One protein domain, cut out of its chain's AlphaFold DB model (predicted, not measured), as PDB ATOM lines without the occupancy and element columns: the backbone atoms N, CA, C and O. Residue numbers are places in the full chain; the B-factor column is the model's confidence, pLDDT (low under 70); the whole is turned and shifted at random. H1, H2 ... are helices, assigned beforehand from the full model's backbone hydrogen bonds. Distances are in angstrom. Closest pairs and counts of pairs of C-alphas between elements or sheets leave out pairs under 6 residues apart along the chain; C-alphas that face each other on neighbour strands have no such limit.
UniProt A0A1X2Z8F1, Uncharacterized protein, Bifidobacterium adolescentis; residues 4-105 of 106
ATOM      1  N   SER A   4     115.530 220.948 173.638       68.62
ATOM      2  CA  SER A   4     115.594 220.742 172.190       68.62
ATOM      3  C   SER A   4     115.030 219.391 171.739       68.62
ATOM      4  O   SER A   4     114.400 219.329 170.692       68.62
ATOM      5  N   GLU A   5     115.213 218.318 172.513       70.62
ATOM      6  CA  GLU A   5     114.595 217.015 172.231       70.62
ATOM      7  C   GLU A   5     113.071 217.074 172.402       70.62
ATOM      8  O   GLU A   5     112.341 216.556 171.562       70.62
ATOM      9  N   ASP A   6     112.589 217.746 173.450       77.88
ATOM     10  CA  ASP A   6     111.161 217.865 173.764       77.88
ATOM     11  C   ASP A   6     110.423 218.779 172.762       77.88
ATOM     12  O   ASP A   6     109.282 218.519 172.377       77.88
ATOM     13  N   GLU A   7     111.077 219.846 172.292       75.69
ATOM     14  CA  GLU A   7     110.595 220.687 171.188       75.69
ATOM     15  C   GLU A   7     110.601 219.929 169.859       75.69
ATOM     16  O   GLU A   7     109.605 219.956 169.132       75.69
ATOM     17  N   ALA A   8     111.687 219.212 169.556       78.38
ATOM     18  CA  ALA A   8     111.784 218.417 168.340       78.38
ATOM     19  C   ALA A   8     110.707 217.328 168.290       78.38
ATOM     20  O   ALA A   8     110.089 217.162 167.246       78.38
ATOM     21  N   GLU A   9     110.417 216.638 169.396       79.31
ATOM     22  CA  GLU A   9     109.382 215.595 169.436       79.31
ATOM     23  C   GLU A   9     107.954 216.164 169.340       79.31
ATOM     24  O   GLU A   9     107.061 215.508 168.809       79.31
ATOM     25  N   LYS A  10     107.716 217.408 169.779       78.31
ATOM     26  CA  LYS A  10     106.423 218.086 169.564       78.31
ATOM     27  C   LYS A  10     106.197 218.467 168.102       78.31
ATOM     28  O   LYS A  10     105.065 218.394 167.627       78.31
ATOM     29  N   VAL A  11     107.248 218.903 167.408       80.38
ATOM     30  CA  VAL A  11     107.162 219.391 166.019       80.38
ATOM     31  C   VAL A  11     107.289 218.248 165.008       80.38
ATOM     32  O   VAL A  11     106.568 218.214 164.013       80.38
ATOM     33  N   TYR A  12     108.173 217.295 165.285       77.50
ATOM     34  CA  TYR A  12     108.464 216.118 164.473       77.50
ATOM     35  C   TYR A  12     108.279 214.864 165.336       77.50
ATOM     36  O   TYR A  12     109.260 214.259 165.781       77.50
ATOM     37  N   PRO A  13     107.023 214.483 165.624       79.62
ATOM     38  CA  PRO A  13     106.734 213.366 166.508       79.62
ATOM     39  C   PRO A  13     107.375 212.078 166.010       79.62
ATOM     40  O   PRO A  13     107.337 211.759 164.819       79.62
ATOM     41  N   THR A  14     107.942 211.321 166.950       79.31
ATOM     42  CA  THR A  14     108.523 210.011 166.671       79.31
ATOM     43  C   THR A  14     107.477 209.120 165.999       79.31
ATOM     44  O   THR A  14     106.499 208.709 166.625       79.31
ATOM     45  N   GLU A  15     107.692 208.780 164.730       81.69
ATOM     46  CA  GLU A  15     106.827 207.836 164.032       81.69
ATOM     47  C   GLU A  15     107.242 206.392 164.325       81.69
ATOM     48  O   GLU A  15     108.426 206.061 164.422       81.69
ATOM     49  N   TYR A  16     106.252 205.508 164.404       83.62
ATOM     50  CA  TYR A  16     106.449 204.072 164.576       83.62
ATOM     51  C   TYR A  16     105.934 203.321 163.349       83.62
ATOM     52  O   TYR A  16     105.058 203.797 162.620       83.62
ATOM     53  N   TRP A  17     106.486 202.136 163.099       82.19
ATOM     54  CA  TRP A  17     105.912 201.221 162.120       82.19
ATOM     55  C   TRP A  17     104.582 200.659 162.649       82.19
ATOM     56  O   TRP A  17     104.480 200.240 163.801       82.19
ATOM     57  N   ASN A  18     103.553 200.621 161.797       80.38
ATOM     58  CA  ASN A  18     102.222 200.090 162.133       80.38
ATOM     59  C   ASN A  18     102.172 198.546 162.093       80.38
ATOM     60  O   ASN A  18     101.152 197.963 161.733       80.38
ATOM     61  N   ASP A  19     103.278 197.878 162.414       86.69
ATOM     62  CA  ASP A  19     103.437 196.419 162.378       86.69
ATOM     63  C   ASP A  19     103.393 195.770 163.775       86.69
ATOM     64  O   ASP A  19     103.536 194.557 163.908       86.69
ATOM     65  N   GLY A  20     103.187 196.573 164.826       79.81
ATOM     66  CA  GLY A  20     103.135 196.115 166.215       79.81
ATOM     67  C   GLY A  20     104.505 195.812 166.832       79.81
ATOM     68  O   GLY A  20     104.563 195.406 167.989       79.81
ATOM     69  N   SER A  21     105.607 196.038 166.106       82.69
ATOM     70  CA  SER A  21     106.967 195.775 166.594       82.69
ATOM     71  C   SER A  21     107.451 196.785 167.640       82.69
ATOM     72  O   SER A  21     108.444 196.536 168.322       82.69
ATOM     73  N   GLY A  22     106.788 197.943 167.748       79.56
ATOM     74  CA  GLY A  22     107.276 199.076 168.541       79.56
ATOM     75  C   GLY A  22     108.524 199.738 167.942       79.56
ATOM     76  O   GLY A  22     109.150 200.574 168.593       79.56
ATOM     77  N   SER A  23     108.895 199.382 166.709       76.81
ATOM     78  CA  SER A  23     110.074 199.926 166.042       76.81
ATOM     79  C   SER A  23     109.808 201.348 165.563       76.81
ATOM     80  O   SER A  23     108.829 201.612 164.859       76.81
ATOM     81  N   LYS A  24     110.711 202.265 165.913       81.00
ATOM     82  CA  LYS A  24     110.711 203.633 165.387       81.00
ATOM     83  C   LYS A  24     110.986 203.603 163.882       81.00
ATOM     84  O   LYS A  24     111.823 202.822 163.419       81.00
ATOM     85  N   LYS A  25     110.324 204.467 163.116       78.62
ATOM     86  CA  LYS A  25     110.725 204.749 161.738       78.62
ATOM     87  C   LYS A  25     112.038 205.513 161.784       78.62
ATOM     88  O   LYS A  25     112.078 206.675 162.174       78.62
ATOM     89  N   VAL A  26     113.117 204.833 161.421       73.69
ATOM     90  CA  VAL A  26     114.449 205.427 161.325       73.69
ATOM     91  C   VAL A  26     114.798 205.509 159.850       73.69
ATOM     92  O   VAL A  26     114.771 204.497 159.148       73.69
ATOM     93  N   PHE A  27     115.097 206.710 159.371       70.19
ATOM     94  CA  PHE A  27     115.637 206.906 158.033       70.19
ATOM     95  C   PHE A  27     117.155 206.767 158.118       70.19
ATOM     96  O   PHE A  27     117.783 207.328 159.017       70.19
ATOM     97  N   ALA A  28     117.750 205.986 157.217       76.81
ATOM     98  CA  ALA A  28     119.199 205.912 157.119       76.81
ATOM     99  C   ALA A  28     119.708 207.228 156.514       76.81
ATOM    100  O   ALA A  28     119.616 207.410 155.304       76.81
ATOM    101  N   ALA A  29     120.195 208.138 157.358       80.62
ATOM    102  CA  ALA A  29     120.881 209.351 156.925       80.62
ATOM    103  C   ALA A  29     122.354 209.033 156.636       80.62
ATOM    104  O   ALA A  29     123.032 208.399 157.450       80.62
ATOM    105  N   ASN A  30     122.845 209.457 155.478       87.62
ATOM    106  CA  ASN A  30     124.258 209.406 155.124       87.62
ATOM    107  C   ASN A  30     124.948 210.751 155.441       87.62
ATOM    108  O   ASN A  30     124.339 211.684 155.966       87.62
ATOM    109  N   THR A  31     126.249 210.853 155.159       90.44
ATOM    110  CA  THR A  31     127.027 212.072 155.435       90.44
ATOM    111  C   THR A  31     126.505 213.297 154.678       90.44
ATOM    112  O   THR A  31     126.527 214.393 155.236       90.44
ATOM    113  N   ASP A  32     126.006 213.121 153.452       91.75
ATOM    114  CA  ASP A  32     125.475 214.216 152.634       91.75
ATOM    115  C   ASP A  32     124.176 214.761 153.243       91.75
ATOM    116  O   ASP A  32     124.010 215.976 153.351       91.75
ATOM    117  N   ASP A  33     123.302 213.877 153.740       89.44
ATOM    118  CA  ASP A  33     122.066 214.260 154.437       89.44
ATOM    119  C   ASP A  33     122.367 215.098 155.693       89.44
ATOM    120  O   ASP A  33     121.717 216.112 155.961       89.44
ATOM    121  N   LEU A  34     123.388 214.700 156.462       87.75
ATOM    122  CA  LEU A  34     123.822 215.429 157.657       87.75
ATOM    123  C   LEU A  34     124.446 216.787 157.306       87.75
ATOM    124  O   LEU A  34     124.199 217.777 158.001       87.75
ATOM    125  N   GLN A  35     125.237 216.852 156.233       89.50
ATOM    126  CA  GLN A  35     125.831 218.098 155.753       89.50
ATOM    127  C   GLN A  35     124.754 219.079 155.282       89.50
ATOM    128  O   GLN A  35     124.800 220.261 155.628       89.50
ATOM    129  N   GLU A  36     123.757 218.598 154.541       89.56
ATOM    130  CA  GLU A  36     122.639 219.417 154.086       89.56
ATOM    131  C   GLU A  36     121.797 219.925 155.266       89.56
ATOM    132  O   GLU A  36     121.447 221.106 155.315       89.56
ATOM    133  N   ALA A  37     121.519 219.071 156.258       87.19
ATOM    134  CA  ALA A  37     120.826 219.473 157.480       87.19
ATOM    135  C   ALA A  37     121.599 220.553 158.257       87.19
ATOM    136  O   ALA A  37     120.998 221.520 158.729       87.19
ATOM    137  N   TYR A  38     122.926 220.432 158.347       84.62
ATOM    138  CA  TYR A  38     123.777 221.437 158.987       84.62
ATOM    139  C   TYR A  38     123.729 222.790 158.261       84.62
ATOM    140  O   TYR A  38     123.539 223.824 158.905       84.62
ATOM    141  N   ILE A  39     123.861 222.789 156.929       87.31
ATOM    142  CA  ILE A  39     123.784 224.010 156.109       87.31
ATOM    143  C   ILE A  39     122.418 224.674 156.291       87.31
ATOM    144  O   ILE A  39     122.349 225.848 156.645       87.31
ATOM    145  N   ARG A  40     121.330 223.903 156.164       86.12
ATOM    146  CA  ARG A  40     119.965 224.406 156.373       86.12
ATOM    147  C   ARG A  40     119.766 224.983 157.771       86.12
ATOM    148  O   ARG A  40     119.139 226.027 157.908       86.12
ATOM    149  N   GLY A  41     120.303 224.340 158.807       83.88
ATOM    150  CA  GLY A  41     120.230 224.847 160.179       83.88
ATOM    151  C   GLY A  41     120.974 226.173 160.368       83.88
ATOM    152  O   GLY A  41     120.499 227.051 161.085       83.88
ATOM    153  N   ARG A  42     122.118 226.350 159.695       80.75
ATOM    154  CA  ARG A  42     122.911 227.591 159.717       80.75
ATOM    155  C   ARG A  42     122.250 228.734 158.945       80.75
ATOM    156  O   ARG A  42     122.356 229.882 159.373       80.75
ATOM    157  N   GLU A  43     121.594 228.418 157.833       83.62
ATOM    158  CA  GLU A  43     120.901 229.381 156.967       83.62
ATOM    159  C   GLU A  43     119.479 229.704 157.434       83.62
ATOM    160  O   GLU A  43     118.895 230.694 156.989       83.62
ATOM    161  N   ALA A  44     118.914 228.894 158.333       86.19
ATOM    162  CA  ALA A  44     117.606 229.154 158.905       86.19
ATOM    163  C   ALA A  44     117.567 230.550 159.561       86.19
ATOM    164  O   ALA A  44     118.568 231.004 160.129       86.19
ATOM    165  N   PRO A  45     116.418 231.245 159.533       87.75
ATOM    166  CA  PRO A  45     116.237 232.449 160.330       87.75
ATOM    167  C   PRO A  45     116.279 232.109 161.833       87.75
ATOM    168  O   PRO A  45     116.009 230.966 162.217       87.75
ATOM    169  N   PRO A  46     116.605 233.078 162.706       90.75
ATOM    170  CA  PRO A  46     116.457 232.899 164.145       90.75
ATOM    171  C   PRO A  46     115.007 232.562 164.507       90.75
ATOM    172  O   PRO A  46     114.070 233.226 164.040       90.75
ATOM    173  N   SER A  47     114.833 231.532 165.331       90.31
ATOM    174  CA  SER A  47     113.528 231.137 165.860       90.31
ATOM    175  C   SER A  47     112.992 232.191 166.827       90.31
ATOM    176  O   SER A  47     113.756 232.925 167.455       90.31
ATOM    177  N   ASP A  48     111.671 232.264 166.979       92.12
ATOM    178  CA  ASP A  48     111.054 233.265 167.856       92.12
ATOM    179  C   ASP A  48     111.474 233.087 169.329       92.12
ATOM    180  O   ASP A  48     111.613 234.072 170.047       92.12
ATOM    181  N   VAL A  49     111.778 231.853 169.753       91.75
ATOM    182  CA  VAL A  49     112.304 231.545 171.096       91.75
ATOM    183  C   VAL A  49     113.715 232.109 171.289       91.75
ATOM    184  O   VAL A  49     113.991 232.730 172.315       91.75
ATOM    185  N   GLU A  50     114.606 231.950 170.302       92.81
ATOM    186  CA  GLU A  50     115.948 232.556 170.341       92.81
ATOM    187  C   GLU A  50     115.861 234.087 170.380       92.81
ATOM    188  O   GLU A  50     116.568 234.736 171.155       92.81
ATOM    189  N   VAL A  51     114.969 234.664 169.569       95.94
ATOM    190  CA  VAL A  51     114.740 236.114 169.522       95.94
ATOM    191  C   VAL A  51     114.223 236.629 170.865       95.94
ATOM    192  O   VAL A  51     114.741 237.626 171.367       95.94
ATOM    193  N   GLU A  52     113.243 235.958 171.476       94.81
ATOM    194  CA  GLU A  52     112.703 236.349 172.782       94.81
ATOM    195  C   GLU A  52     113.760 236.248 173.888       94.81
ATOM    196  O   GLU A  52     113.894 237.172 174.691       94.81
ATOM    197  N   ALA A  53     114.551 235.172 173.910       94.62
ATOM    198  CA  ALA A  53     115.605 234.989 174.905       94.62
ATOM    199  C   ALA A  53     116.655 236.113 174.847       94.62
ATOM    200  O   ALA A  53     117.021 236.682 175.880       94.62
ATOM    201  N   VAL A  54     117.102 236.488 173.644       95.56
ATOM    202  CA  VAL A  54     118.039 237.608 173.464       95.56
ATOM    203  C   VAL A  54     117.378 238.938 173.815       95.56
ATOM    204  O   VAL A  54     117.987 239.747 174.509       95.56
ATOM    205  N   ALA A  55     116.127 239.165 173.404       96.12
ATOM    206  CA  ALA A  55     115.400 240.395 173.715       96.12
ATOM    207  C   ALA A  55     115.254 240.618 175.228       96.12
ATOM    208  O   ALA A  55     115.503 241.721 175.714       96.12
ATOM    209  N   LYS A  56     114.913 239.563 175.979       94.19
ATOM    210  CA  LYS A  56     114.863 239.588 177.446       94.19
ATOM    211  C   LYS A  56     116.210 239.950 178.049       94.19
ATOM    212  O   LYS A  56     116.266 240.805 178.929       94.19
ATOM    213  N   LYS A  57     117.296 239.355 177.547       93.62
ATOM    214  CA  LYS A  57     118.634 239.640 178.070       93.62
ATOM    215  C   LYS A  57     119.090 241.067 177.778       93.62
ATOM    216  O   LYS A  57     119.644 241.705 178.666       93.62
ATOM    217  N   LEU A  58     118.811 241.578 176.578       93.81
ATOM    218  CA  LEU A  58     119.096 242.967 176.207       93.81
ATOM    219  C   LEU A  58     118.345 243.953 177.107       93.81
ATOM    220  O   LEU A  58     118.955 244.881 177.621       93.81
ATOM    221  N   LEU A  59     117.048 243.726 177.335       92.69
ATOM    222  CA  LEU A  59     116.250 244.544 178.250       92.69
ATOM    223  C   LEU A  59     116.792 244.481 179.682       92.69
ATOM    224  O   LEU A  59     116.868 245.497 180.361       92.69
ATOM    225  N   TRP A  60     117.168 243.292 180.146       90.94
ATOM    226  CA  TRP A  60     117.724 243.112 181.482       90.94
ATOM    227  C   TRP A  60     119.051 243.862 181.671       90.94
ATOM    228  O   TRP A  60     119.245 244.470 182.719       90.94
ATOM    229  N   TRP A  61     119.928 243.870 180.657       90.94
ATOM    230  CA  TRP A  61     121.153 244.679 180.659       90.94
ATOM    231  C   TRP A  61     120.875 246.182 180.619       90.94
ATOM    232  O   TRP A  61     121.555 246.942 181.294       90.94
ATOM    233  N   ASP A  62     119.873 246.622 179.861       90.69
ATOM    234  CA  ASP A  62     119.514 248.044 179.782       90.69
ATOM    235  C   ASP A  62     119.029 248.594 181.137       90.69
ATOM    236  O   ASP A  62     119.243 249.756 181.468       90.69
ATOM    237  N   MET A  63     118.443 247.720 181.963       87.62
ATOM    238  CA  MET A  63     117.963 248.027 183.313       87.62
ATOM    239  C   MET A  63     119.028 247.809 184.402       87.62
ATOM    240  O   MET A  63     118.692 247.819 185.582       87.62
ATOM    241  N   GLU A  64     120.303 247.600 184.044       85.25
ATOM    242  CA  GLU A  64     121.396 247.357 185.005       85.25
ATOM    243  C   GLU A  64     121.538 248.471 186.050       85.25
ATOM    244  O   GLU A  64     121.800 248.205 187.222       85.25
ATOM    245  N   ALA A  65     121.287 249.720 185.653       83.12
ATOM    246  CA  ALA A  65     121.327 250.866 186.558       83.12
ATOM    247  C   ALA A  65     120.189 250.880 187.600       83.12
ATOM    248  O   ALA A  65     120.330 251.534 188.632       83.12
ATOM    249  N   ASP A  66     119.093 250.159 187.349       82.19
ATOM    250  CA  ASP A  66     117.914 250.091 188.220       82.19
ATOM    251  C   ASP A  66     117.974 248.907 189.205       82.19
ATOM    252  O   ASP A  66     117.006 248.614 189.910       82.19
ATOM    253  N   TRP A  67     119.096 248.183 189.264       82.38
ATOM    254  CA  TRP A  67     119.271 247.080 190.205       82.38
ATOM    255  C   TRP A  67     119.521 247.625 191.619       82.38
ATOM    256  O   TRP A  67     120.581 248.170 191.915       82.38
ATOM    257  N   GLU A  68     118.555 247.457 192.524       73.00
ATOM    258  CA  GLU A  68     118.670 247.860 193.936       73.00
ATOM    259  C   GLU A  68     119.551 246.879 194.739       73.00
ATOM    260  O   GLU A  68     119.043 246.106 195.551       73.00
ATOM    261  N   ASP A  69     120.866 246.846 194.470       75.38
ATOM    262  CA  ASP A  69     121.897 245.959 195.073       75.38
ATOM    263  C   ASP A  69     121.634 244.437 194.963       75.38
ATOM    264  O   ASP A  69     122.491 243.608 195.286       75.38
ATOM    265  N   VAL A  70     120.462 244.046 194.470       78.94
ATOM    266  CA  VAL A  70     120.022 242.676 194.251       78.94
ATOM    267  C   VAL A  70     119.746 242.504 192.771       78.94
ATOM    268  O   VAL A  70     118.881 243.161 192.198       78.94
ATOM    269  N   MET A  71     120.470 241.568 192.169       80.06
ATOM    270  CA  MET A  71     120.309 241.214 190.770       80.06
ATOM    271  C   MET A  71     118.923 240.573 190.543       80.06
ATOM    272  O   MET A  71     118.664 239.486 191.074       80.06
ATOM    273  N   PRO A  72     118.020 241.212 189.778       82.06
ATOM    274  CA  PRO A  72     116.697 240.665 189.513       82.06
ATOM    275  C   PRO A  72     116.784 239.499 188.522       82.06
ATOM    276  O   PRO A  72     117.730 239.394 187.741       82.06
ATOM    277  N   SER A  73     115.777 238.621 188.517       84.00
ATOM    278  CA  SER A  73     115.694 237.545 187.522       84.00
ATOM    279  C   SER A  73     115.628 238.105 186.099       84.00
ATOM    280  O   SER A  73     114.984 239.133 185.886       84.00
ATOM    281  N   ASP A  74     116.176 237.374 185.127       72.56
ATOM    282  CA  ASP A  74     116.207 237.769 183.708       72.56
ATOM    283  C   ASP A  74     114.815 238.151 183.138       72.56
ATOM    284  O   ASP A  74     114.715 239.028 182.286       72.56
ATOM    285  N   ASP A  75     113.724 237.575 183.663       83.38
ATOM    286  CA  ASP A  75     112.343 237.867 183.237       83.38
ATOM    287  C   ASP A  75     111.655 239.030 183.984       83.38
ATOM    288  O   ASP A  75     110.552 239.435 183.604       83.38
ATOM    289  N   CYS A  76     112.264 239.574 185.046       83.56
ATOM    290  CA  CYS A  76     111.621 240.547 185.943       83.56
ATOM    291  C   CYS A  76     111.118 241.764 185.156       83.56
ATOM    292  O   CYS A  76     109.919 242.046 185.117       83.56
ATOM    293  N   PHE A  77     112.027 242.414 184.431       84.75
ATOM    294  CA  PHE A  77     111.702 243.587 183.628       84.75
ATOM    295  C   PHE A  77     110.836 243.242 182.424       84.75
ATOM    296  O   PHE A  77     109.934 244.008 182.098       84.75
ATOM    297  N   TRP A  78     111.023 242.061 181.820       90.38
ATOM    298  CA  TRP A  78     110.231 241.642 180.667       90.38
ATOM    299  C   TRP A  78     108.737 241.736 180.953       90.38
ATOM    300  O   TRP A  78     108.013 242.361 180.187       90.38
ATOM    301  N   THR A  79     108.280 241.196 182.086       88.06
ATOM    302  CA  THR A  79     106.854 241.205 182.455       88.06
ATOM    303  C   THR A  79     106.298 242.598 182.766       88.06
ATOM    304  O   THR A  79     105.107 242.830 182.553       88.06
ATOM    305  N   LEU A  80     107.152 243.532 183.193       86.25
ATOM    306  CA  LEU A  80     106.788 244.901 183.570       86.25
ATOM    307  C   LEU A  80     106.828 245.879 182.386       86.25
ATOM    308  O   LEU A  80     106.109 246.877 182.376       86.25
ATOM    309  N   THR A  81     107.644 245.597 181.372       88.88
ATOM    310  CA  THR A  81     107.803 246.454 180.196       88.88
ATOM    311  C   THR A  81     106.563 246.432 179.307       88.88
ATOM    312  O   THR A  81     105.999 245.372 179.044       88.88
ATOM    313  N   ALA A  82     106.154 247.596 178.798       91.38
ATOM    314  CA  ALA A  82     105.021 247.715 177.885       91.38
ATOM    315  C   ALA A  82     105.254 246.942 176.564       91.38
ATOM    316  O   ALA A  82     106.391 246.895 176.076       91.38
ATOM    317  N   PRO A  83     104.207 246.360 175.944       91.56
ATOM    318  CA  PRO A  83     104.339 245.587 174.708       91.56
ATOM    319  C   PRO A  83     105.032 246.336 173.561       91.56
ATOM    320  O   PRO A  83     105.810 245.731 172.825       91.56
ATOM    321  N   GLU A  84     104.809 247.647 173.421       91.19
ATOM    322  CA  GLU A  84     105.431 248.451 172.363       91.19
ATOM    323  C   GLU A  84     106.955 248.533 172.527       91.19
ATOM    324  O   GLU A  84     107.692 248.468 171.542       91.19
ATOM    325  N   MET A  85     107.441 248.617 173.769       90.12
ATOM    326  CA  MET A  85     108.878 248.593 174.050       90.12
ATOM    327  C   MET A  85     109.463 247.201 173.810       90.12
ATOM    328  O   MET A  85     110.501 247.090 173.156       90.12
ATOM    329  N   ARG A  86     108.769 246.131 174.231       94.31
ATOM    330  CA  ARG A  86     109.190 244.741 173.955       94.31
ATOM    331  C   ARG A  86     109.388 244.495 172.457       94.31
ATOM    332  O   ARG A  86     110.364 243.858 172.071       94.31
ATOM    333  N   ALA A  87     108.516 245.046 171.609       94.94
ATOM    334  CA  ALA A  87     108.625 244.920 170.155       94.94
ATOM    335  C   ALA A  87     109.939 245.499 169.595       94.94
ATOM    336  O   ALA A  87     110.493 244.947 168.642       94.94
ATOM    337  N   SER A  88     110.470 246.571 170.193       95.00
ATOM    338  CA  SER A  88     111.762 247.141 169.789       95.00
ATOM    339  C   SER A  88     112.922 246.194 170.105       95.00
ATOM    340  O   SER A  88     113.753 245.945 169.229       95.00
ATOM    341  N   TYR A  89     112.942 245.601 171.306       95.81
ATOM    342  CA  TYR A  89     113.963 244.615 171.682       95.81
ATOM    343  C   TYR A  89     113.860 243.334 170.853       95.81
ATOM    344  O   TYR A  89     114.886 242.826 170.420       95.81
ATOM    345  N   LEU A  90     112.650 242.844 170.558       97.12
ATOM    346  CA  LEU A  90     112.452 241.684 169.677       97.12
ATOM    347  C   LEU A  90     113.013 241.941 168.273       97.12
ATOM    348  O   LEU A  90     113.703 241.093 167.711       97.12
ATOM    349  N   ARG A  91     112.760 243.129 167.712       96.44
ATOM    350  CA  ARG A  91     113.318 243.514 166.411       96.44
ATOM    351  C   ARG A  91     114.845 243.584 166.451       96.44
ATOM    352  O   ARG A  91     115.485 242.996 165.585       96.44
ATOM    353  N   GLY A  92     115.414 244.261 167.451       96.44
ATOM    354  CA  GLY A  92     116.866 244.379 167.609       96.44
ATOM    355  C   GLY A  92     117.545 243.023 167.820       96.44
ATOM    356  O   GLY A  92     118.547 242.729 167.179       96.44
ATOM    357  N   ALA A  93     116.953 242.157 168.643       97.19
ATOM    358  CA  ALA A  93     117.431 240.800 168.880       97.19
ATOM    359  C   ALA A  93     117.453 239.960 167.595       97.19
ATOM    360  O   ALA A  93     118.452 239.295 167.318       97.19
ATOM    361  N   ARG A  94     116.388 240.019 166.779       96.38
ATOM    362  CA  ARG A  94     116.347 239.327 165.482       96.38
ATOM    363  C   ARG A  94     117.453 239.824 164.552       96.38
ATOM    364  O   ARG A  94     118.190 239.005 164.013       96.38
ATOM    365  N   GLU A  95     117.614 241.139 164.420       95.44
ATOM    366  CA  GLU A  95     118.652 241.733 163.571       95.44
ATOM    367  C   GLU A  95     120.067 241.343 164.034       95.44
ATOM    368  O   GLU A  95     120.888 240.912 163.225       95.44
ATOM    369  N   MET A  96     120.340 241.400 165.341       95.06
ATOM    370  CA  MET A  96     121.625 240.974 165.907       95.06
ATOM    371  C   MET A  96     121.924 239.498 165.633       95.06
ATOM    372  O   MET A  96     123.044 239.160 165.250       95.06
ATOM    373  N   LEU A  97     120.935 238.615 165.807       93.25
ATOM    374  CA  LEU A  97     121.091 237.184 165.538       93.25
ATOM    375  C   LEU A  97     121.327 236.908 164.046       93.25
ATOM    376  O   LEU A  97     122.165 236.075 163.702       93.25
ATOM    377  N   GLU A  98     120.644 237.626 163.154       91.81
ATOM    378  CA  GLU A  98     120.870 237.533 161.708       91.81
ATOM    379  C   GLU A  98     122.278 238.001 161.310       91.81
ATOM    380  O   GLU A  98     122.942 237.333 160.513       91.81
ATOM    381  N   ILE A  99     122.761 239.108 161.885       90.94
ATOM    382  CA  ILE A  99     124.130 239.604 161.670       90.94
ATOM    383  C   ILE A  99     125.150 238.576 162.164       90.94
ATOM    384  O   ILE A  99     126.060 238.209 161.421       90.94
ATOM    385  N   ALA A 100     124.978 238.063 163.385       88.25
ATOM    386  CA  ALA A 100     125.887 237.081 163.971       88.25
ATOM    387  C   ALA A 100     125.967 235.793 163.136       88.25
ATOM    388  O   ALA A 100     127.050 235.231 162.962       88.25
ATOM    389  N   ARG A 101     124.845 235.333 162.563       83.94
ATOM    390  CA  ARG A 101     124.835 234.155 161.681       83.94
ATOM    391  C   ARG A 101     125.598 234.404 160.375       83.94
ATOM    392  O   ARG A 101     126.353 233.518 159.958       83.94
ATOM    393  N   LYS A 102     125.460 235.597 159.778       80.81
ATOM    394  CA  LYS A 102     126.153 236.000 158.537       80.81
ATOM    395  C   LYS A 102     127.652 236.222 158.735       80.81
ATOM    396  O   LYS A 102     128.417 235.735 157.912       80.81
ATOM    397  N   ALA A 103     128.073 236.841 159.840       76.75
ATOM    398  CA  ALA A 103     129.479 237.160 160.127       76.75
ATOM    399  C   ALA A 103     130.411 235.933 160.213       76.75
ATOM    400  O   ALA A 103     131.617 236.061 160.059       76.75
ATOM    401  N   VAL A 104     129.870 234.734 160.447       59.53
ATOM    402  CA  VAL A 104     130.641 233.472 160.441       59.53
ATOM    403  C   VAL A 104     130.913 232.963 159.011       59.53
ATOM    404  O   VAL A 104     131.613 231.972 158.826       59.53
ATOM    405  N   SER A 105     130.336 233.609 157.995       56.00
ATOM    406  CA  SER A 105     130.320 233.147 156.599       56.00
ATOM    407  C   SER A 105     131.112 234.054 155.640       56.00
ATOM    408  O   SER A 105     131.115 233.775 154.442       56.00
TER     409      SER A 105
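Overview. This is residues 4 to 105 of the 106 residues of an uncharacterized protein of Bifidobacterium adolescentis (UniProt A0A1X2Z8F1). Two helices, H3 and H5, cross as an X in one half of a long, open model, with the short H4 packed on residues 56 to 60 of H3. Residues 31 to 41 of H2 stick out from this crossing, H1 touches no helix, and the link of residues 12 to 30 loops out to the far end at Asp 19. The printed part has 102 residues with five named helices, H1 to H5 in chain order, and no named strand; its class is all helix. It is extended, with a radius of gyration of the C-alphas of 19.9 A and spans of 61 by 36 by 26 A.

Along the chain. H1, residues 4 to 11, begins at C-alpha 4 (115.594, 220.742, 172.190) and is 10.5 A long. H2, residues 31 to 43, measures 18.4 A, and H3, residues 48 to 62, 20.8 A. H4, residues 76 to 80, spans 6.9 A. H5, residues 83 to 103, is 30.3 A long and ends at C-alpha 103 (129.479, 237.160, 160.127).

Arrangement. H3 and H5 touch, their closest C-alphas being those of Ala 55 and Tyr 89, 4.9 A apart. Their lines are only just about perpendicular, at 71 degrees. H3 touches H4 with residues 56 to 60 alone; the closest C-alphas, of Lys 56 and Trp 78, are 6.0 A apart. H2 and H5 are close but not clearly touching, with the C-alphas of Arg 42 and Arg 101 closest at 7.1 A. H1 is apart from H2, H3, H4 and H5. Every O i to N i+4 pair is within hydrogen-bond range in H1, H2 and H3; in H5 16 of 17 are, and in H4 0 of 1, beside 1 of 2 O i to N i+3 pairs.

Size, cuts and confidence. The two C-alphas farthest apart, of Asp 19 and Glu 68, are 62.2 A apart. The printed part has no cut. The links H1 to H2 and H3 to H4 are long. Residue 4 and residues 104 to 105 have pLDDT under 70.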